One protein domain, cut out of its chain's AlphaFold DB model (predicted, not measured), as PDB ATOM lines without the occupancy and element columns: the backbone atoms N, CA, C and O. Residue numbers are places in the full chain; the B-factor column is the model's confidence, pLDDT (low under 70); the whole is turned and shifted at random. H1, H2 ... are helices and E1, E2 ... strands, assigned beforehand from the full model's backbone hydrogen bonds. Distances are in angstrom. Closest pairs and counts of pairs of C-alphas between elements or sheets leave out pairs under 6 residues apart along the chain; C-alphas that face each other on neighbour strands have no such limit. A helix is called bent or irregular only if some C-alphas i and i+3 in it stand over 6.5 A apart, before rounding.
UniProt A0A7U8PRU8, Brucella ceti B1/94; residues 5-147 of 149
ATOM      1  N   ALA A   5      -6.329  40.200  36.611       96.19
ATOM      2  CA  ALA A   5      -6.891  41.009  35.541       96.19
ATOM      3  C   ALA A   5      -7.914  42.002  36.090       96.19
ATOM      4  O   ALA A   5      -8.509  41.796  37.147       96.19
ATOM      5  N   THR A   6      -8.110  43.083  35.343       95.56
ATOM      6  CA  THR A   6      -9.143  44.078  35.612       95.56
ATOM      7  C   THR A   6     -10.131  44.121  34.457       95.56
ATOM      8  O   THR A   6      -9.719  44.004  33.302       95.56
ATOM      9  N   PHE A   7     -11.418  44.279  34.755       94.62
ATOM     10  CA  PHE A   7     -12.456  44.352  33.733       94.62
ATOM     11  C   PHE A   7     -13.626  45.233  34.183       94.62
ATOM     12  O   PHE A   7     -14.147  45.064  35.284       94.62
ATOM     13  N   ASN A   8     -14.083  46.132  33.316       92.88
ATOM     14  CA  ASN A   8     -15.304  46.896  33.553       92.88
ATOM     15  C   ASN A   8     -16.506  46.098  33.030       92.88
ATOM     16  O   ASN A   8     -16.557  45.789  31.843       92.88
ATOM     17  N   VAL A   9     -17.449  45.732  33.905       89.75
ATOM     18  CA  VAL A   9     -18.607  44.895  33.534       89.75
ATOM     19  C   VAL A   9     -19.833  45.696  33.076       89.75
ATOM     20  O   VAL A   9     -20.858  45.089  32.767       89.75
ATOM     21  N   GLU A  10     -19.717  47.027  33.005       85.31
ATOM     22  CA  GLU A  10     -20.710  47.972  32.469       85.31
ATOM     23  C   GLU A  10     -22.133  47.796  33.035       85.31
ATOM     24  O   GLU A  10     -23.118  47.878  32.297       85.31
ATOM     25  N   ASN A  11     -22.251  47.565  34.347       77.44
ATOM     26  CA  ASN A  11     -23.505  47.268  35.045       77.44
ATOM     27  C   ASN A  11     -24.212  46.028  34.470       77.44
ATOM     28  O   ASN A  11     -24.968  46.050  33.489       77.44
ATOM     29  N   LEU A  12     -24.003  44.905  35.152       77.44
ATOM     30  CA  LEU A  12     -24.588  43.609  34.823       77.44
ATOM     31  C   LEU A  12     -26.122  43.633  34.812       77.44
ATOM     32  O   LEU A  12     -26.726  42.775  34.167       77.44
ATOM     33  N   MET A  13     -26.765  44.591  35.482       68.94
ATOM     34  CA  MET A  13     -28.212  44.806  35.480       68.94
ATOM     35  C   MET A  13     -28.592  46.042  34.654       68.94
ATOM     36  O   MET A  13     -28.792  47.134  35.179       68.94
ATOM     37  N   ARG A  14     -28.806  45.874  33.344       61.56
ATOM     38  CA  ARG A  14     -29.406  46.950  32.539       61.56
ATOM     39  C   ARG A  14     -30.873  47.160  32.923       61.56
ATOM     40  O   ARG A  14     -31.687  46.240  32.832       61.56
ATOM     41  N   ARG A  15     -31.221  48.390  33.317       57.31
ATOM     42  CA  ARG A  15     -32.618  48.830  33.435       57.31
ATOM     43  C   ARG A  15     -33.216  48.941  32.032       57.31
ATOM     44  O   ARG A  15     -32.561  49.451  31.128       57.31
ATOM     45  N   PHE A  16     -34.450  48.473  31.853       53.91
ATOM     46  CA  PHE A  16     -35.166  48.648  30.592       53.91
ATOM     47  C   PHE A  16     -35.419  50.139  30.346       53.91
ATOM     48  O   PHE A  16     -36.138  50.775  31.117       53.91
ATOM     49  N   ASP A  17     -34.838  50.679  29.276       54.19
ATOM     50  CA  ASP A  17     -35.174  52.006  28.769       54.19
ATOM     51  C   ASP A  17     -36.145  51.869  27.589       54.19
ATOM     52  O   ASP A  17     -35.836  51.249  26.574       54.19
ATOM     53  N   PHE A  18     -37.342  52.435  27.746       55.91
ATOM     54  CA  PHE A  18     -38.423  52.409  26.756       55.91
ATOM     55  C   PHE A  18     -38.528  53.720  25.956       55.91
ATOM     56  O   PHE A  18     -39.511  53.934  25.243       55.91
ATOM     57  N   SER A  19     -37.542  54.618  26.068       55.69
ATOM     58  CA  SER A  19     -37.542  55.935  25.415       55.69
ATOM     59  C   SER A  19     -37.575  55.882  23.875       55.69
ATOM     60  O   SER A  19     -38.047  56.830  23.241       55.69
ATOM     61  N   GLY A  20     -37.172  54.757  23.267       50.78
ATOM     62  CA  GLY A  20     -37.114  54.553  21.812       50.78
ATOM     63  C   GLY A  20     -38.455  54.630  21.069       50.78
ATOM     64  O   GLY A  20     -38.467  54.932  19.881       50.78
ATOM     65  N   PHE A  21     -39.597  54.460  21.749       48.66
ATOM     66  CA  PHE A  21     -40.919  54.487  21.097       48.66
ATOM     67  C   PHE A  21     -41.266  55.839  20.444       48.66
ATOM     68  O   PHE A  21     -42.028  55.888  19.483       48.66
ATOM     69  N   ARG A  22     -40.731  56.954  20.959       49.56
ATOM     70  CA  ARG A  22     -41.072  58.309  20.483       49.56
ATOM     71  C   ARG A  22     -40.091  58.891  19.467       49.56
ATOM     72  O   ARG A  22     -40.334  59.992  18.983       49.56
ATOM     73  N   ASN A  23     -38.996  58.197  19.164       50.62
ATOM     74  CA  ASN A  23     -37.920  58.725  18.328       50.62
ATOM     75  C   ASN A  23     -37.566  57.718  17.224       50.62
ATOM     76  O   ASN A  23     -36.839  56.759  17.466       50.62
ATOM     77  N   GLU A  24     -38.020  57.968  15.993       50.09
ATOM     78  CA  GLU A  24     -37.678  57.160  14.806       50.09
ATOM     79  C   GLU A  24     -36.157  57.079  14.560       50.09
ATOM     80  O   GLU A  24     -35.662  56.094  14.026       50.09
ATOM     81  N   LEU A  25     -35.384  58.068  15.030       50.78
ATOM     82  CA  LEU A  25     -33.913  58.072  14.975       50.78
ATOM     83  C   LEU A  25     -33.246  57.050  15.917       50.78
ATOM     84  O   LEU A  25     -32.067  56.747  15.743       50.78
ATOM     85  N   HIS A  26     -33.984  56.523  16.899       50.88
ATOM     86  CA  HIS A  26     -33.542  55.461  17.808       50.88
ATOM     87  C   HIS A  26     -34.185  54.104  17.494       50.88
ATOM     88  O   HIS A  26     -33.924  53.142  18.217       50.88
ATOM     89  N   GLN A  27     -34.994  54.000  16.431       52.34
ATOM     90  CA  GLN A  27     -35.488  52.702  15.982       52.34
ATOM     91  C   GLN A  27     -34.325  51.863  15.464       52.34
ATOM     92  O   GLN A  27     -33.621  52.223  14.517       52.34
ATOM     93  N   ASP A  28     -34.127  50.726  16.117       59.28
ATOM     94  CA  ASP A  28     -33.105  49.763  15.753       59.28
ATOM     95  C   ASP A  28     -33.427  49.146  14.377       59.28
ATOM     96  O   ASP A  28     -34.570  48.782  14.083       59.28
ATOM     97  N   ARG A  29     -32.401  49.007  13.527       62.22
ATOM     98  CA  ARG A  29     -32.514  48.481  12.152       62.22
ATOM     99  C   ARG A  29     -33.140  47.087  12.106       62.22
ATOM    100  O   ARG A  29     -33.723  46.716  11.093       62.22
ATOM    101  N   THR A  30     -33.015  46.313  13.183       61.16
ATOM    102  CA  THR A  30     -33.568  44.954  13.275       61.16
ATOM    103  C   THR A  30     -35.096  44.931  13.318       61.16
ATOM    104  O   THR A  30     -35.701  44.036  12.735       61.16
ATOM    105  N   LEU A  31     -35.734  45.929  13.936       63.62
ATOM    106  CA  LEU A  31     -37.195  46.005  14.048       63.62
ATOM    107  C   LEU A  31     -37.860  46.593  12.802       63.62
ATOM    108  O   LEU A  31     -39.013  46.279  12.530       63.62
ATOM    109  N   GLN A  32     -37.113  47.356  11.999       65.12
ATOM    110  CA  GLN A  32     -37.563  47.855  10.691       65.12
ATOM    111  C   GLN A  32     -37.804  46.734   9.663       65.12
ATOM    112  O   GLN A  32     -38.433  46.970   8.637       65.12
ATOM    113  N   LEU A  33     -37.300  45.520   9.921       64.38
ATOM    114  CA  LEU A  33     -37.460  44.355   9.043       64.38
ATOM    115  C   LEU A  33     -38.741  43.552   9.315       64.38
ATOM    116  O   LEU A  33     -39.019  42.598   8.589       64.38
ATOM    117  N   PHE A  34     -39.514  43.914  10.341       66.94
ATOM    118  CA  PHE A  34     -40.766  43.247  10.695       66.94
ATOM    119  C   PHE A  34     -41.964  44.153  10.389       66.94
ATOM    120  O   PHE A  34     -41.950  45.341  10.703       66.94
ATOM    121  N   GLU A  35     -43.032  43.592   9.818       65.88
ATOM    122  CA  GLU A  35     -44.330  44.272   9.773       65.88
ATOM    123  C   GLU A  35     -44.936  44.261  11.182       65.88
ATOM    124  O   GLU A  35     -45.422  43.236  11.663       65.88
ATOM    125  N   ILE A  36     -44.858  45.397  11.877       72.31
ATOM    126  CA  ILE A  36     -45.379  45.546  13.238       72.31
ATOM    127  C   ILE A  36     -46.760  46.195  13.155       72.31
ATOM    128  O   ILE A  36     -46.889  47.357  12.776       72.31
ATOM    129  N   GLY A  37     -47.798  45.418  13.478       68.94
ATOM    130  CA  GLY A  37     -49.193  45.821  13.285       68.94
ATOM    131  C   GLY A  37     -49.762  46.723  14.383       68.94
ATOM    132  O   GLY A  37     -50.722  47.446  14.122       68.94
ATOM    133  N   ASP A  38     -49.193  46.702  15.595       77.25
ATOM    134  CA  ASP A  38     -49.654  47.523  16.720       77.25
ATOM    135  C   ASP A  38     -48.552  47.869  17.751       77.25
ATOM    136  O   ASP A  38     -47.467  47.280  17.787       77.25
ATOM    137  N   GLU A  39     -48.837  48.851  18.616       76.94
ATOM    138  CA  GLU A  39     -47.922  49.348  19.657       76.94
ATOM    139  C   GLU A  39     -47.601  48.304  20.742       76.94
ATOM    140  O   GLU A  39     -46.508  48.306  21.316       76.94
ATOM    141  N   THR A  40     -48.530  47.397  21.041       80.00
ATOM    142  CA  THR A  40     -48.336  46.366  22.072       80.00
ATOM    143  C   THR A  40     -47.315  45.338  21.595       80.00
ATOM    144  O   THR A  40     -46.391  44.983  22.331       80.00
ATOM    145  N   GLN A  41     -47.439  44.912  20.339       79.75
ATOM    146  CA  GLN A  41     -46.512  44.024  19.660       79.75
ATOM    147  C   GLN A  41     -45.129  44.672  19.531       79.75
ATOM    148  O   GLN A  41     -44.131  44.012  19.819       79.75
ATOM    149  N   TYR A  42     -45.060  45.966  19.189       76.94
ATOM    150  CA  TYR A  42     -43.799  46.715  19.163       76.94
ATOM    151  C   TYR A  42     -43.075  46.655  20.516       76.94
ATOM    152  O   TYR A  42     -41.904  46.282  20.583       76.94
ATOM    153  N   ARG A  43     -43.779  46.963  21.615       78.44
ATOM    154  CA  ARG A  43     -43.197  46.943  22.967       78.44
ATOM    155  C   ARG A  43     -42.692  45.557  23.358       78.44
ATOM    156  O   ARG A  43     -41.633  45.454  23.971       78.44
ATOM    157  N   LEU A  44     -43.428  44.505  23.008       81.56
ATOM    158  CA  LEU A  44     -43.038  43.131  23.321       81.56
ATOM    159  C   LEU A  44     -41.792  42.699  22.529       81.56
ATOM    160  O   LEU A  44     -40.889  42.085  23.095       81.56
ATOM    161  N   LEU A  45     -41.711  43.067  21.245       81.75
ATOM    162  CA  LEU A  45     -40.539  42.809  20.406       81.75
ATOM    163  C   LEU A  45     -39.308  43.592  20.881       81.75
ATOM    164  O   LEU A  45     -38.227  43.015  20.965       81.75
ATOM    165  N   GLU A  46     -39.462  44.861  21.265       79.00
ATOM    166  CA  GLU A  46     -38.377  45.652  21.864       79.00
ATOM    167  C   GLU A  46     -37.881  45.044  23.179       79.00
ATOM    168  O   GLU A  46     -36.675  44.960  23.399       79.00
ATOM    169  N   GLN A  47     -38.783  44.566  24.046       78.38
ATOM    170  CA  GLN A  47     -38.393  43.873  25.277       78.38
ATOM    171  C   GLN A  47     -37.601  42.600  24.981       78.38
ATOM    172  O   GLN A  47     -36.534  42.397  25.559       78.38
ATOM    173  N   ALA A  48     -38.095  41.762  24.066       80.88
ATOM    174  CA  ALA A  48     -37.413  40.534  23.670       80.88
ATOM    175  C   ALA A  48     -36.028  40.828  23.073       80.88
ATOM    176  O   ALA A  48     -35.045  40.192  23.453       80.88
ATOM    177  N   ARG A  49     -35.934  41.840  22.203       81.25
ATOM    178  CA  ARG A  49     -34.676  42.314  21.615       81.25
ATOM    179  C   ARG A  49     -33.710  42.807  22.691       81.25
ATOM    180  O   ARG A  49     -32.552  42.400  22.695       81.25
ATOM    181  N   ALA A  50     -34.171  43.652  23.612       78.44
ATOM    182  CA  ALA A  50     -33.347  44.179  24.696       78.44
ATOM    183  C   ALA A  50     -32.800  43.056  25.589       78.44
ATOM    184  O   ALA A  50     -31.628  43.090  25.960       78.44
ATOM    185  N   ILE A  51     -33.617  42.039  25.889       80.75
ATOM    186  CA  ILE A  51     -33.187  40.851  26.636       80.75
ATOM    187  C   ILE A  51     -32.119  40.080  25.854       80.75
ATOM    188  O   ILE A  51     -31.068  39.785  26.420       80.75
ATOM    189  N   ALA A  52     -32.356  39.798  24.570       81.88
ATOM    190  CA  ALA A  52     -31.423  39.052  23.724       81.88
ATOM    191  C   ALA A  52     -30.066  39.762  23.594       81.88
ATOM    192  O   ALA A  52     -29.032  39.177  23.898       81.88
ATOM    193  N   HIS A  53     -30.063  41.057  23.264       82.75
ATOM    194  CA  HIS A  53     -28.829  41.847  23.184       82.75
ATOM    195  C   HIS A  53     -28.067  41.887  24.507       82.75
ATOM    196  O   HIS A  53     -26.832  41.878  24.530       82.75
ATOM    197  N   ALA A  54     -28.790  41.984  25.620       82.38
ATOM    198  CA  ALA A  54     -28.164  42.004  26.925       82.38
ATOM    199  C   ALA A  54     -27.567  40.626  27.276       82.38
ATOM    200  O   ALA A  54     -26.534  40.580  27.943       82.38
ATOM    201  N   ASP A  55     -28.176  39.517  26.848       85.69
ATOM    202  CA  ASP A  55     -27.585  38.180  26.990       85.69
ATOM    203  C   ASP A  55     -26.296  38.047  26.169       85.69
ATOM    204  O   ASP A  55     -25.252  37.729  26.740       85.69
ATOM    205  N   ASP A  56     -26.328  38.410  24.883       87.12
ATOM    206  CA  ASP A  56     -25.161  38.367  23.991       87.12
ATOM    207  C   ASP A  56     -23.990  39.188  24.550       87.12
ATOM    208  O   ASP A  56     -22.849  38.725  24.603       87.12
ATOM    209  N   THR A  57     -24.275  40.398  25.041       87.31
ATOM    210  CA  THR A  57     -23.256  41.269  25.647       87.31
ATOM    211  C   THR A  57     -22.620  40.602  26.870       87.31
ATOM    212  O   THR A  57     -21.398  40.615  27.015       87.31
ATOM    213  N   ARG A  58     -23.419  39.961  27.735       88.62
ATOM    214  CA  ARG A  58     -22.902  39.248  28.916       88.62
ATOM    215  C   ARG A  58     -22.075  38.027  28.531       88.62
ATOM    216  O   ARG A  58     -21.047  37.786  29.162       88.62
ATOM    217  N   GLN A  59     -22.466  37.289  27.493       90.50
ATOM    218  CA  GLN A  59     -21.656  36.189  26.970       90.50
ATOM    219  C   GLN A  59     -20.293  36.691  26.475       90.50
ATOM    220  O   GLN A  59     -19.269  36.107  26.823       90.50
ATOM    221  N   MET A  60     -20.261  37.804  25.738       91.25
ATOM    222  CA  MET A  60     -19.013  38.412  25.264       91.25
ATOM    223  C   MET A  60     -18.121  38.883  26.419       91.25
ATOM    224  O   MET A  60     -16.926  38.586  26.424       91.25
ATOM    225  N   THR A  61     -18.693  39.540  27.432       91.75
ATOM    226  CA  THR A  61     -17.968  39.918  28.657       91.75
ATOM    227  C   THR A  61     -17.384  38.695  29.364       91.75
ATOM    228  O   THR A  61     -16.218  38.694  29.755       91.75
ATOM    229  N   ALA A  62     -18.161  37.618  29.494       91.81
ATOM    230  CA  ALA A  62     -17.696  36.385  30.116       91.81
ATOM    231  C   ALA A  62     -16.565  35.713  29.322       91.81
ATOM    232  O   ALA A  62     -15.602  35.249  29.932       91.81
ATOM    233  N   LEU A  63     -16.635  35.709  27.987       92.25
ATOM    234  CA  LEU A  63     -15.570  35.195  27.121       92.25
ATOM    235  C   LEU A  63     -14.279  36.002  27.272       92.25
ATOM    236  O   LEU A  63     -13.215  35.413  27.461       92.25
ATOM    237  N   ALA A  64     -14.377  37.335  27.265       93.12
ATOM    238  CA  ALA A  64     -13.227  38.215  27.454       93.12
ATOM    239  C   ALA A  64     -12.560  37.977  28.819       93.12
ATOM    240  O   ALA A  64     -11.346  37.802  28.904       93.12
ATOM    241  N   ILE A  65     -13.358  37.882  29.888       92.88
ATOM    242  CA  ILE A  65     -12.868  37.553  31.231       92.88
ATOM    243  C   ILE A  65     -12.234  36.154  31.263       92.88
ATOM    244  O   ILE A  65     -11.162  35.978  31.847       92.88
ATOM    245  N   ALA A  66     -12.859  35.152  30.640       91.50
ATOM    246  CA  ALA A  66     -12.351  33.781  30.608       91.50
ATOM    247  C   ALA A  66     -10.990  33.676  29.900       91.50
ATOM    248  O   ALA A  66     -10.118  32.926  30.350       91.50
ATOM    249  N   GLU A  67     -10.782  34.449  28.833       92.44
ATOM    250  CA  GLU A  67      -9.532  34.476  28.072       92.44
ATOM    251  C   GLU A  67      -8.343  34.974  28.906       92.44
ATOM    252  O   GLU A  67      -7.230  34.468  28.748       92.44
ATOM    253  N   THR A  68      -8.582  35.874  29.871       92.38
ATOM    254  CA  THR A  68      -7.528  36.357  30.784       92.38
ATOM    255  C   THR A  68      -6.908  35.240  31.619       92.38
ATOM    256  O   THR A  68      -5.753  35.344  32.028       92.38
ATOM    257  N   ARG A  69      -7.678  34.173  31.893       90.94
ATOM    258  CA  ARG A  69      -7.313  33.074  32.804       90.94
ATOM    259  C   ARG A  69      -6.831  33.558  34.174       90.94
ATOM    260  O   ARG A  69      -6.057  32.853  34.816       90.94
ATOM    261  N   ALA A  70      -7.289  34.731  34.604       93.94
ATOM    262  CA  ALA A  70      -6.834  35.331  35.841       93.94
ATOM    263  C   ALA A  70      -7.204  34.464  37.053       93.94
ATOM    264  O   ALA A  70      -8.275  33.849  37.108       93.94
ATOM    265  N   ASP A  71      -6.314  34.426  38.037       94.19
ATOM    266  CA  ASP A  71      -6.594  33.822  39.335       94.19
ATOM    267  C   ASP A  71      -7.457  34.765  40.194       94.19
ATOM    268  O   ASP A  71      -8.316  34.313  40.956       94.19
ATOM    269  N   ILE A  72      -7.261  36.077  40.010       94.44
ATOM    270  CA  ILE A  72      -7.964  37.167  40.692       94.44
ATOM    271  C   ILE A  72      -8.487  38.167  39.647       94.44
ATOM    272  O   ILE A  72      -7.747  38.623  38.774       94.44
ATOM    273  N   LEU A  73      -9.760  38.533  39.751       95.06
ATOM    274  CA  LEU A  73     -10.436  39.515  38.908       95.06
ATOM    275  C   LEU A  73     -10.847  40.734  39.724       95.06
ATOM    276  O   LEU A  73     -11.617  40.610  40.672       95.06
ATOM    277  N   CYS A  74     -10.404  41.909  39.292       95.31
ATOM    278  CA  CYS A  74     -10.861  43.196  39.799       95.31
ATOM    279  C   CYS A  74     -11.899  43.774  38.833       95.31
ATOM    280  O   CYS A  74     -11.598  44.023  37.667       95.31
ATOM    281  N   LEU A  75     -13.123  43.980  39.299       94.38
ATOM    282  CA  LEU A  75     -14.243  44.417  38.479       94.38
ATOM    283  C   LEU A  75     -14.646  45.853  38.799       94.38
ATOM    284  O   LEU A  75     -14.728  46.230  39.969       94.38
ATOM    285  N   GLN A  76     -14.931  46.625  37.752       91.69
ATOM    286  CA  GLN A  76     -15.562  47.943  37.843       91.69
ATOM    287  C   GLN A  76     -17.010  47.869  37.377       91.69
ATOM    288  O   GLN A  76     -17.361  47.009  36.573       91.69
ATOM    289  N   GLU A  77     -17.810  48.825  37.831       90.38
ATOM    290  CA  GLU A  77     -19.218  48.960  37.468       90.38
ATOM    291  C   GLU A  77     -20.098  47.775  37.857       90.38
ATOM    292  O   GLU A  77     -20.879  47.253  37.060       90.38
ATOM    293  N   VAL A  78     -19.950  47.326  39.103       89.69
ATOM    294  CA  VAL A  78     -20.727  46.218  39.655       89.69
ATOM    295  C   VAL A  78     -21.949  46.766  40.385       89.69
ATOM    296  O   VAL A  78     -21.814  47.528  41.333       89.69
ATOM    297  N   ASP A  79     -23.150  46.343  39.977       86.50
ATOM    298  CA  ASP A  79     -24.400  46.830  40.582       86.50
ATOM    299  C   ASP A  79     -24.602  46.363  42.029       86.50
ATOM    300  O   ASP A  79     -25.102  47.097  42.870       86.50
ATOM    301  N   ASN A  80     -24.382  45.068  42.273       87.31
ATOM    302  CA  ASN A  80     -24.557  44.412  43.567       87.31
ATOM    303  C   ASN A  80     -24.079  42.955  43.502       87.31
ATOM    304  O   ASN A  80     -23.899  42.362  42.432       87.31
ATOM    305  N   LEU A  81     -23.955  42.337  44.677       89.19
ATOM    306  CA  LEU A  81     -23.477  40.963  44.814       89.19
ATOM    307  C   LEU A  81     -24.419  39.929  44.167       89.19
ATOM    308  O   LEU A  81     -23.954  38.893  43.692       89.19
ATOM    309  N   ALA A  82     -25.731  40.185  44.114       89.25
ATOM    310  CA  ALA A  82     -26.688  39.262  43.502       89.25
ATOM    311  C   ALA A  82     -26.522  39.203  41.974       89.25
ATOM    312  O   ALA A  82     -26.460  38.110  41.409       89.25
ATOM    313  N   ALA A  83     -26.374  40.359  41.322       88.06
ATOM    314  CA  ALA A  83     -26.075  40.460  39.897       88.06
ATOM    315  C   ALA A  83     -24.742  39.781  39.558       88.06
ATOM    316  O   ALA A  83     -24.663  38.999  38.609       88.06
ATOM    317  N   LEU A  84     -23.718  40.009  40.387       91.12
ATOM    318  CA  LEU A  84     -22.409  39.388  40.213       91.12
ATOM    319  C   LEU A  84     -22.462  37.859  40.357       91.12
ATOM    320  O   LEU A  84     -21.860  37.135  39.565       91.12
ATOM    321  N   ASN A  85     -23.218  37.347  41.334       91.19
ATOM    322  CA  ASN A  85     -23.441  35.910  41.502       91.19
ATOM    323  C   ASN A  85     -24.182  35.291  40.314       91.19
ATOM    324  O   ASN A  85     -23.784  34.227  39.842       91.19
ATOM    325  N   ALA A  86     -25.226  35.957  39.817       90.25
ATOM    326  CA  ALA A  86     -25.969  35.498  38.650       90.25
ATOM    327  C   ALA A  86     -25.090  35.475  37.391       90.25
ATOM    328  O   ALA A  86     -25.144  34.512  36.629       90.25
ATOM    329  N   PHE A  87     -24.249  36.495  37.198       91.25
ATOM    330  CA  PHE A  87     -23.312  36.547  36.080       91.25
ATOM    331  C   PHE A  87     -22.260  35.434  36.158       91.25
ATOM    332  O   PHE A  87     -22.047  34.701  35.189       91.25
ATOM    333  N   GLU A  88     -21.631  35.266  37.322       92.19
ATOM    334  CA  GLU A  88     -20.594  34.255  37.504       92.19
ATOM    335  C   GLU A  88     -21.151  32.840  37.313       92.19
ATOM    336  O   GLU A  88     -20.599  32.081  36.525       92.19
ATOM    337  N   TYR A  89     -22.286  32.502  37.927       90.56
ATOM    338  CA  TYR A  89     -22.894  31.181  37.756       90.56
ATOM    339  C   TYR A  89     -23.480  30.971  36.349       90.56
ATOM    340  O   TYR A  89     -23.382  29.889  35.768       90.56
ATOM    341  N   GLY A  90     -24.123  32.003  35.799       89.56
ATOM    342  CA  GLY A  90     -24.857  31.942  34.540       89.56
ATOM    343  C   GLY A  90     -23.965  31.867  33.307       89.56
ATOM    344  O   GLY A  90     -24.335  31.165  32.362       89.56
ATOM    345  N   TYR A  91     -22.808  32.536  33.347       90.88
ATOM    346  CA  TYR A  91     -21.902  32.682  32.208       90.88
ATOM    347  C   TYR A  91     -20.507  32.129  32.507       90.88
ATOM    348  O   TYR A  91     -20.094  31.175  31.853       90.88
ATOM    349  N   LEU A  92     -19.797  32.662  33.512       90.25
ATOM    350  CA  LEU A  92     -18.406  32.266  33.773       90.25
ATOM    351  C   LEU A  92     -18.300  30.778  34.121       90.25
ATOM    352  O   LEU A  92     -17.687  30.029  33.368       90.25
ATOM    353  N   PHE A  93     -18.944  30.308  35.188       88.44
ATOM    354  CA  PHE A  93     -18.858  28.917  35.643       88.44
ATOM    355  C   PHE A  93     -19.179  27.913  34.527       88.44
ATOM    356  O   PHE A  93     -18.481  26.912  34.374       88.44
ATOM    357  N   LYS A  94     -20.192  28.201  33.698       85.31
ATOM    358  CA  LYS A  94     -20.553  27.347  32.556       85.31
ATOM    359  C   LYS A  94     -19.489  27.328  31.459       85.31
ATOM    360  O   LYS A  94     -19.324  26.297  30.816       85.31
ATOM    361  N   MET A  95     -18.789  28.440  31.237       83.56
ATOM    362  CA  MET A  95     -17.745  28.559  30.214       83.56
ATOM    363  C   MET A  95     -16.404  27.970  30.663       83.56
ATOM    364  O   MET A  95     -15.763  27.259  29.894       83.56
ATOM    365  N   ILE A  96     -15.965  28.264  31.889       82.12
ATOM    366  CA  ILE A  96     -14.639  27.868  32.394       82.12
ATOM    367  C   ILE A  96     -14.648  26.555  33.190       82.12
ATOM    368  O   ILE A  96     -13.591  25.958  33.377       82.12
ATOM    369  N   GLY A  97     -15.813  26.067  33.628       79.44
ATOM    370  CA  GLY A  97     -15.968  24.790  34.343       79.44
ATOM    371  C   GLY A  97     -15.521  24.808  35.811       79.44
ATOM    372  O   GLY A  97     -15.674  23.818  36.525       79.44
ATOM    373  N   TYR A  98     -14.985  25.931  36.277       77.94
ATOM    374  CA  TYR A  98     -14.649  26.218  37.667       77.94
ATOM    375  C   TYR A  98     -14.989  27.689  37.936       77.94
ATOM    376  O   TYR A  98     -14.973  28.505  37.023       77.94
ATOM    377  N   GLY A  99     -15.349  28.033  39.169       80.19
ATOM    378  CA  GLY A  99     -15.866  29.364  39.502       80.19
ATOM    379  C   GLY A  99     -14.864  30.247  40.232       80.19
ATOM    380  O   GLY A  99     -13.864  29.761  40.766       80.19
ATOM    381  N   TYR A 100     -15.186  31.535  40.320       90.62
ATOM    382  CA  TYR A 100     -14.548  32.440  41.276       90.62
ATOM    383  C   TYR A 100     -15.368  32.420  42.564       90.62
ATOM    384  O   TYR A 100     -16.395  33.092  42.672       90.62
ATOM    385  N   ARG A 101     -14.973  31.570  43.515       84.69
ATOM    386  CA  ARG A 101     -15.796  31.256  44.693       84.69
ATOM    387  C   ARG A 101     -15.834  32.378  45.716       84.69
ATOM    388  O   ARG A 101     -16.861  32.582  46.358       84.69
ATOM    389  N   HIS A 102     -14.733  33.103  45.852       90.00
ATOM    390  CA  HIS A 102     -14.628  34.216  46.781       90.00
ATOM    391  C   HIS A 102     -14.954  35.509  46.040       90.00
ATOM    392  O   HIS A 102     -14.386  35.776  44.978       90.00
ATOM    393  N   LYS A 103     -15.889  36.290  46.587       92.88
ATOM    394  CA  LYS A 103     -16.377  37.540  45.999       92.88
ATOM    395  C   LYS A 103     -16.485  38.590  47.092       92.88
ATOM    396  O   LYS A 103     -17.183  38.377  48.080       92.88
ATOM    397  N   TYR A 104     -15.832  39.719  46.880       92.31
ATOM    398  CA  TYR A 104     -15.894  40.885  47.746       92.31
ATOM    399  C   TYR A 104     -16.463  42.029  46.928       92.31
ATOM    400  O   TYR A 104     -15.914  42.353  45.879       92.31
ATOM    401  N   LEU A 105     -17.572  42.599  47.384       91.56
ATOM    402  CA  LEU A 105     -18.115  43.837  46.842       91.56
ATOM    403  C   LEU A 105     -17.683  44.965  47.769       91.56
ATOM    404  O   LEU A 105     -17.759  44.818  48.990       91.56
ATOM    405  N   ILE A 106     -17.194  46.047  47.188       90.75
ATOM    406  CA  ILE A 106     -16.674  47.193  47.911       90.75
ATOM    407  C   ILE A 106     -17.326  48.434  47.322       90.75
ATOM    408  O   ILE A 106     -17.291  48.622  46.105       90.75
ATOM    409  N   ASP A 107     -17.857  49.283  48.197       85.44
ATOM    410  CA  ASP A 107     -18.458  50.550  47.800       85.44
ATOM    411  C   ASP A 107     -17.484  51.349  46.928       85.44
ATOM    412  O   ASP A 107     -16.309  51.519  47.279       85.44
ATOM    413  N   GLY A 108     -17.966  51.815  45.779       81.06
ATOM    414  CA  GLY A 108     -17.220  52.723  44.917       81.06
ATOM    415  C   GLY A 108     -17.275  54.166  45.423       81.06
ATOM    416  O   GLY A 108     -18.101  54.528  46.258       81.06
ATOM    417  N   ASN A 109     -16.420  55.034  44.879       79.19
ATOM    418  CA  ASN A 109     -16.516  56.482  45.113       79.19
ATOM    419  C   ASN A 109     -17.539  57.175  44.184       79.19
ATOM    420  O   ASN A 109     -17.612  58.405  44.140       79.19
ATOM    421  N   ASP A 110     -18.320  56.401  43.425       76.12
ATOM    422  CA  ASP A 110     -19.317  56.914  42.493       76.12
ATOM    423  C   ASP A 110     -20.659  57.140  43.200       76.12
ATOM    424  O   ASP A 110     -21.321  56.212  43.667       76.12
ATOM    425  N   SER A 111     -21.103  58.397  43.211       70.19
ATOM    426  CA  SER A 111     -22.387  58.828  43.785       70.19
ATOM    427  C   SER A 111     -23.631  58.100  43.245       70.19
ATOM    428  O   SER A 111     -24.695  58.182  43.858       70.19
ATOM    429  N   ARG A 112     -23.528  57.395  42.112       71.06
ATOM    430  CA  ARG A 112     -24.606  56.591  41.518       71.06
ATOM    431  C   ARG A 112     -24.804  55.236  42.210       71.06
ATOM    432  O   ARG A 112     -25.753  54.542  41.855       71.06
ATOM    433  N   GLY A 113     -23.957  54.882  43.182       69.50
ATOM    434  CA  GLY A 113     -23.991  53.581  43.861       69.50
ATOM    435  C   GLY A 113     -23.422  52.468  42.989       69.50
ATOM    436  O   GLY A 113     -23.994  51.385  42.918       69.50
ATOM    437  N   ILE A 114     -22.364  52.791  42.243       76.31
ATOM    438  CA  ILE A 114     -21.673  51.857  41.366       76.31
ATOM    439  C   ILE A 114     -20.433  51.359  42.103       76.31
ATOM    440  O   ILE A 114     -19.503  52.129  42.356       76.31
ATOM    441  N   ASP A 115     -20.428  50.068  42.409       87.06
ATOM    442  CA  ASP A 115     -19.420  49.452  43.259       87.06
ATOM    443  C   ASP A 115     -18.302  48.802  42.440       87.06
ATOM    444  O   ASP A 115     -18.389  48.598  41.221       87.06
ATOM    445  N   VAL A 116     -17.222  48.456  43.136       91.81
ATOM    446  CA  VAL A 116     -16.141  47.625  42.602       91.81
ATOM    447  C   VAL A 116     -16.179  46.260  43.272       91.81
ATOM    448  O   VAL A 116     -16.627  46.118  44.410       91.81
ATOM    449  N   ALA A 117     -15.702  45.230  42.582       93.56
ATOM    450  CA  ALA A 117     -15.630  43.900  43.170       93.56
ATOM    451  C   ALA A 117     -14.280  43.234  42.947       93.56
ATOM    452  O   ALA A 117     -13.598  43.482  41.958       93.56
ATOM    453  N   VAL A 118     -13.930  42.326  43.849       94.25
ATOM    454  CA  VAL A 118     -12.836  41.379  43.662       94.25
ATOM    455  C   VAL A 118     -13.423  39.980  43.664       94.25
ATOM    456  O   VAL A 118     -14.118  39.597  44.604       94.25
ATOM    457  N   MET A 119     -13.145  39.209  42.617       94.25
ATOM    458  CA  MET A 119     -13.457  37.786  42.560       94.25
ATOM    459  C   MET A 119     -12.172  36.975  42.475       94.25
ATOM    460  O   MET A 119     -11.252  37.352  41.757       94.25
ATOM    461  N   MET A 120     -12.099  35.840  43.159       93.62
ATOM    462  CA  MET A 120     -10.907  34.990  43.125       93.62
ATOM    463  C   MET A 120     -11.242  33.509  43.221       93.62
ATOM    464  O   MET A 120     -12.304  33.099  43.703       93.62
ATOM    465  N   ARG A 121     -10.316  32.712  42.699       92.88
ATOM    466  CA  ARG A 121     -10.334  31.251  42.780       92.88
ATOM    467  C   ARG A 121      -9.784  30.788  44.127       92.88
ATOM    468  O   ARG A 121      -9.073  31.532  44.786       92.88
ATOM    469  N   ASP A 122     -10.041  29.531  44.473       92.12
ATOM    470  CA  ASP A 122      -9.491  28.913  45.691       92.12
ATOM    471  C   ASP A 122      -7.969  28.727  45.597       92.12
ATOM    472  O   ASP A 122      -7.254  28.747  46.597       92.12
ATOM    473  N   THR A 123      -7.466  28.499  44.379       92.81
ATOM    474  CA  THR A 123      -6.051  28.238  44.114       92.81
ATOM    475  C   THR A 123      -5.598  28.911  42.825       92.81
ATOM    476  O   THR A 123      -6.375  29.088  41.882       92.81
ATOM    477  N   THR A 124      -4.316  29.260  42.788       91.31
ATOM    478  CA  THR A 124      -3.608  29.666  41.573       91.31
ATOM    479  C   THR A 124      -3.532  28.517  40.571       91.31
ATOM    480  O   THR A 124      -3.665  27.345  40.935       91.31
ATOM    481  N   ARG A 125      -3.199  28.823  39.314       84.94
ATOM    482  CA  ARG A 125      -2.932  27.805  38.279       84.94
ATOM    483  C   ARG A 125      -1.916  26.725  38.690       84.94
ATOM    484  O   ARG A 125      -2.013  25.597  38.212       84.94
ATOM    485  N   ASP A 126      -0.967  27.059  39.562       89.69
ATOM    486  CA  ASP A 126       0.068  26.139  40.053       89.69
ATOM    487  C   ASP A 126      -0.364  25.371  41.326       89.69
ATOM    488  O   ASP A 126       0.442  24.668  41.934       89.69
ATOM    489  N   GLY A 127      -1.623  25.514  41.760       91.25
ATOM    490  CA  GLY A 127      -2.206  24.795  42.898       91.25
ATOM    491  C   GLY A 127      -1.930  25.407  44.274       91.25
ATOM    492  O   GLY A 127      -2.264  24.794  45.284       91.25
ATOM    493  N   GLN A 128      -1.329  26.598  44.343       93.62
ATOM    494  CA  GLN A 128      -1.150  27.309  45.616       93.62
ATOM    495  C   GLN A 128      -2.462  27.965  46.058       93.62
ATOM    496  O   GLN A 128      -3.112  28.557  45.192       93.62
ATOM    497  N   PRO A 129      -2.843  27.896  47.347       93.50
ATOM    498  CA  PRO A 129      -4.048  28.548  47.849       93.50
ATOM    499  C   PRO A 129      -3.974  30.069  47.682       93.50
ATOM    500  O   PRO A 129      -2.890  30.655  47.711       93.50
ATOM    501  N   ILE A 130      -5.134  30.690  47.487       92.69
ATOM    502  CA  ILE A 130      -5.293  32.145  47.500       92.69
ATOM    503  C   ILE A 130      -6.085  32.496  48.754       92.69
ATOM    504  O   ILE A 130      -7.206  32.026  48.934       92.69
ATOM    505  N   GLU A 131      -5.492  33.319  49.613       91.06
ATOM    506  CA  GLU A 131      -6.089  33.762  50.871       91.06
ATOM    507  C   GLU A 131      -6.202  35.288  50.874       91.06
ATOM    508  O   GLU A 131      -5.330  35.992  50.359       91.06
ATOM    509  N   VAL A 132      -7.306  35.792  51.425       88.00
ATOM    510  CA  VAL A 132      -7.533  37.226  51.625       88.00
ATOM    511  C   VAL A 132      -7.424  37.511  53.104       88.00
ATOM    512  O   VAL A 132      -8.316  37.140  53.867       88.00
ATOM    513  N   ASP A 133      -6.354  38.194  53.480       90.38
ATOM    514  CA  ASP A 133      -6.136  38.601  54.865       90.38
ATOM    515  C   ASP A 133      -6.987  39.827  55.224       90.38
ATOM    516  O   ASP A 133      -7.678  39.842  56.242       90.38
ATOM    517  N   GLU A 134      -6.970  40.853  54.370       89.81
ATOM    518  CA  GLU A 134      -7.642  42.127  54.615       89.81
ATOM    519  C   GLU A 134      -8.168  42.750  53.316       89.81
ATOM    520  O   GLU A 134      -7.564  42.625  52.248       89.81
ATOM    521  N   VAL A 135      -9.304  43.446  53.417       87.69
ATOM    522  CA  VAL A 135      -9.887  44.254  52.343       87.69
ATOM    523  C   VAL A 135     -10.175  45.650  52.884       87.69
ATOM    524  O   VAL A 135     -10.980  45.809  53.801       87.69
ATOM    525  N   THR A 136      -9.552  46.666  52.290       88.62
ATOM    526  CA  THR A 136      -9.702  48.068  52.701       88.62
ATOM    527  C   THR A 136     -10.286  48.894  51.557       88.62
ATOM    528  O   THR A 136      -9.779  48.859  50.438       88.62
ATOM    529  N   SER A 137     -11.344  49.662  51.840       85.56
ATOM    530  CA  SER A 137     -11.914  50.618  50.885       85.56
ATOM    531  C   SER A 137     -11.399  52.031  51.129       85.56
ATOM    532  O   SER A 137     -11.386  52.523  52.258       85.56
ATOM    533  N   HIS A 138     -11.062  52.712  50.038       87.38
ATOM    534  CA  HIS A 138     -10.694  54.126  50.014       87.38
ATOM    535  C   HIS A 138     -11.763  54.996  49.344       87.38
ATOM    536  O   HIS A 138     -11.482  56.125  48.961       87.38
ATOM    537  N   ALA A 139     -12.995  54.497  49.207       86.31
ATOM    538  CA  ALA A 139     -14.076  55.192  48.502       86.31
ATOM    539  C   ALA A 139     -14.414  56.588  49.054       86.31
ATOM    540  O   ALA A 139     -14.928  57.437  48.335       86.31
ATOM    541  N   HIS A 140     -14.104  56.831  50.328       85.31
ATOM    542  CA  HIS A 140     -14.314  58.107  51.009       85.31
ATOM    543  C   HIS A 140     -13.206  59.142  50.748       85.31
ATOM    544  O   HIS A 140     -13.343  60.284  51.180       85.31
ATOM    545  N   LEU A 141     -12.106  58.753  50.095       87.50
ATOM    546  CA  LEU A 141     -10.974  59.632  49.817       87.50
ATOM    547  C   LEU A 141     -11.136  60.330  48.463       87.50
ATOM    548  O   LEU A 141     -11.632  59.763  47.489       87.50
ATOM    549  N   THR A 142     -10.673  61.573  48.401       84.88
ATOM    550  CA  THR A 142     -10.664  62.418  47.206       84.88
ATOM    551  C   THR A 142      -9.251  62.558  46.642       84.88
ATOM    552  O   THR A 142      -8.264  62.297  47.330       84.88
ATOM    553  N   TYR A 143      -9.116  63.027  45.396       85.62
ATOM    554  CA  TYR A 143      -7.794  63.334  44.826       85.62
ATOM    555  C   TYR A 143      -7.014  64.355  45.667       85.62
ATOM    556  O   TYR A 143      -5.801  64.213  45.837       85.62
ATOM    557  N   SER A 144      -7.720  65.317  46.272       88.88
ATOM    558  CA  SER A 144      -7.143  66.305  47.186       88.88
ATOM    559  C   SER A 144      -6.509  65.663  48.420       88.88
ATOM    560  O   SER A 144      -5.437  66.099  48.836       88.88
ATOM    561  N   ASP A 145      -7.118  64.612  48.977       88.88
ATOM    562  CA  ASP A 145      -6.581  63.893  50.143       88.88
ATOM    563  C   ASP A 145      -5.262  63.171  49.818       88.88
ATOM    564  O   ASP A 145      -4.432  62.956  50.699       88.88
ATOM    565  N   PHE A 146      -5.037  62.855  48.538       87.38
ATOM    566  CA  PHE A 146      -3.791  62.279  48.028       87.38
ATOM    567  C   PHE A 146      -2.793  63.319  47.497       87.38
ATOM    568  O   PHE A 146      -1.698  62.949  47.072       87.38
ATOM    569  N   GLY A 147      -3.143  64.610  47.505       89.56
ATOM    570  CA  GLY A 147      -2.307  65.668  46.931       89.56
ATOM    571  C   GLY A 147      -2.140  65.563  45.409       89.56
ATOM    572  O   GLY A 147      -1.111  65.983  44.880       89.56
TER     573      GLY A 147
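Overview. This is residues 5 to 147 of the 149 residues of a protein of Brucella ceti B1/94 (UniProt A0A7U8PRU8). A small, twisted sheet of four strands stands at one end of a long arm, which is made by helix H2 with the loops and short H1 at its far end. H3 packs on the inner end of H2 with its own residues and only grazes the sheet, and a long tail with no named element, residues 121 to 147, follows E4. The printed part has 143 residues, with three named helices and four named strands in the order E1, H1, H2, E2, H3, E3, E4. The sheet, in the order E1, E2, E4, E3, is mixed, and the class is mixed, helices and strands. The whole is loose, with a radius of gyration of the C-alphas of 19.3 A, and flat, spanning 60 by 43 by 21 A.

Arrangement. Edge strand E1, residues 5 to 8, is parallel to E2, residues 72 to 78, at 12 degrees, with N 7 and O 74 2.9 A apart. E1, H1 of residues 19 to 22, H2 of residues 39 to 68 and E2 make a strand-helix-strand unit, two parallel neighbour strands with helices between, and its crossover is right-handed. H1 and H2 are near each other, with 6 pairs of C-alphas within 10 A. H2 only grazes the sheet, with residues 61 to 68. With residues 58 to 66 alone H2 touches H3, residues 81 to 96, at a steep tilt of 64 degrees, the same way; the closest C-alphas are those of Ala 62 and Leu 92, 5.6 A. H3 only grazes the sheet, with residues 81 to 88. E2, H3 and E3, residues 102 to 110, make a split unit with a right-handed crossover, E4, residues 114 to 120, between its strands. E2 and E4 are antiparallel, with N 75 and O 117 2.7 A apart. E3 and E4 form a hairpin, with N 106 and O 116 2.8 A apart. O i to N i+4 pairs are within hydrogen-bond range in 25 of 26 cases in H2 and 10 of 12 in H3; H1 is too short for such a pair.

Along the chain. E1 begins at C-alpha 5 (-6.891, 41.009, 35.541). H2 is 43.9 A long and begins at C-alpha 39 (-47.922, 49.348, 19.657). H3 is 20.1 A long, with a kink of 34 degrees near residue 88. H1 and H3 are irregular, only just: C-alphas 19 and 22 are 6.51 A apart, and 90 and 93 are 6.8 A apart. E3 is 23.6 A long, and E4, 20.1 A, ends at C-alpha 120 (-10.907, 34.990, 43.125).

Size, cuts and confidence. The C-alphas of Gly 37 and Gly 147 are the two farthest apart, 61.0 A. The printed part has no cut. The link from H1 to H2, 16 residues, is long. The mean pLDDT of the printed part is 82.3; residues 13 to 35, 37 and 113 are under 70.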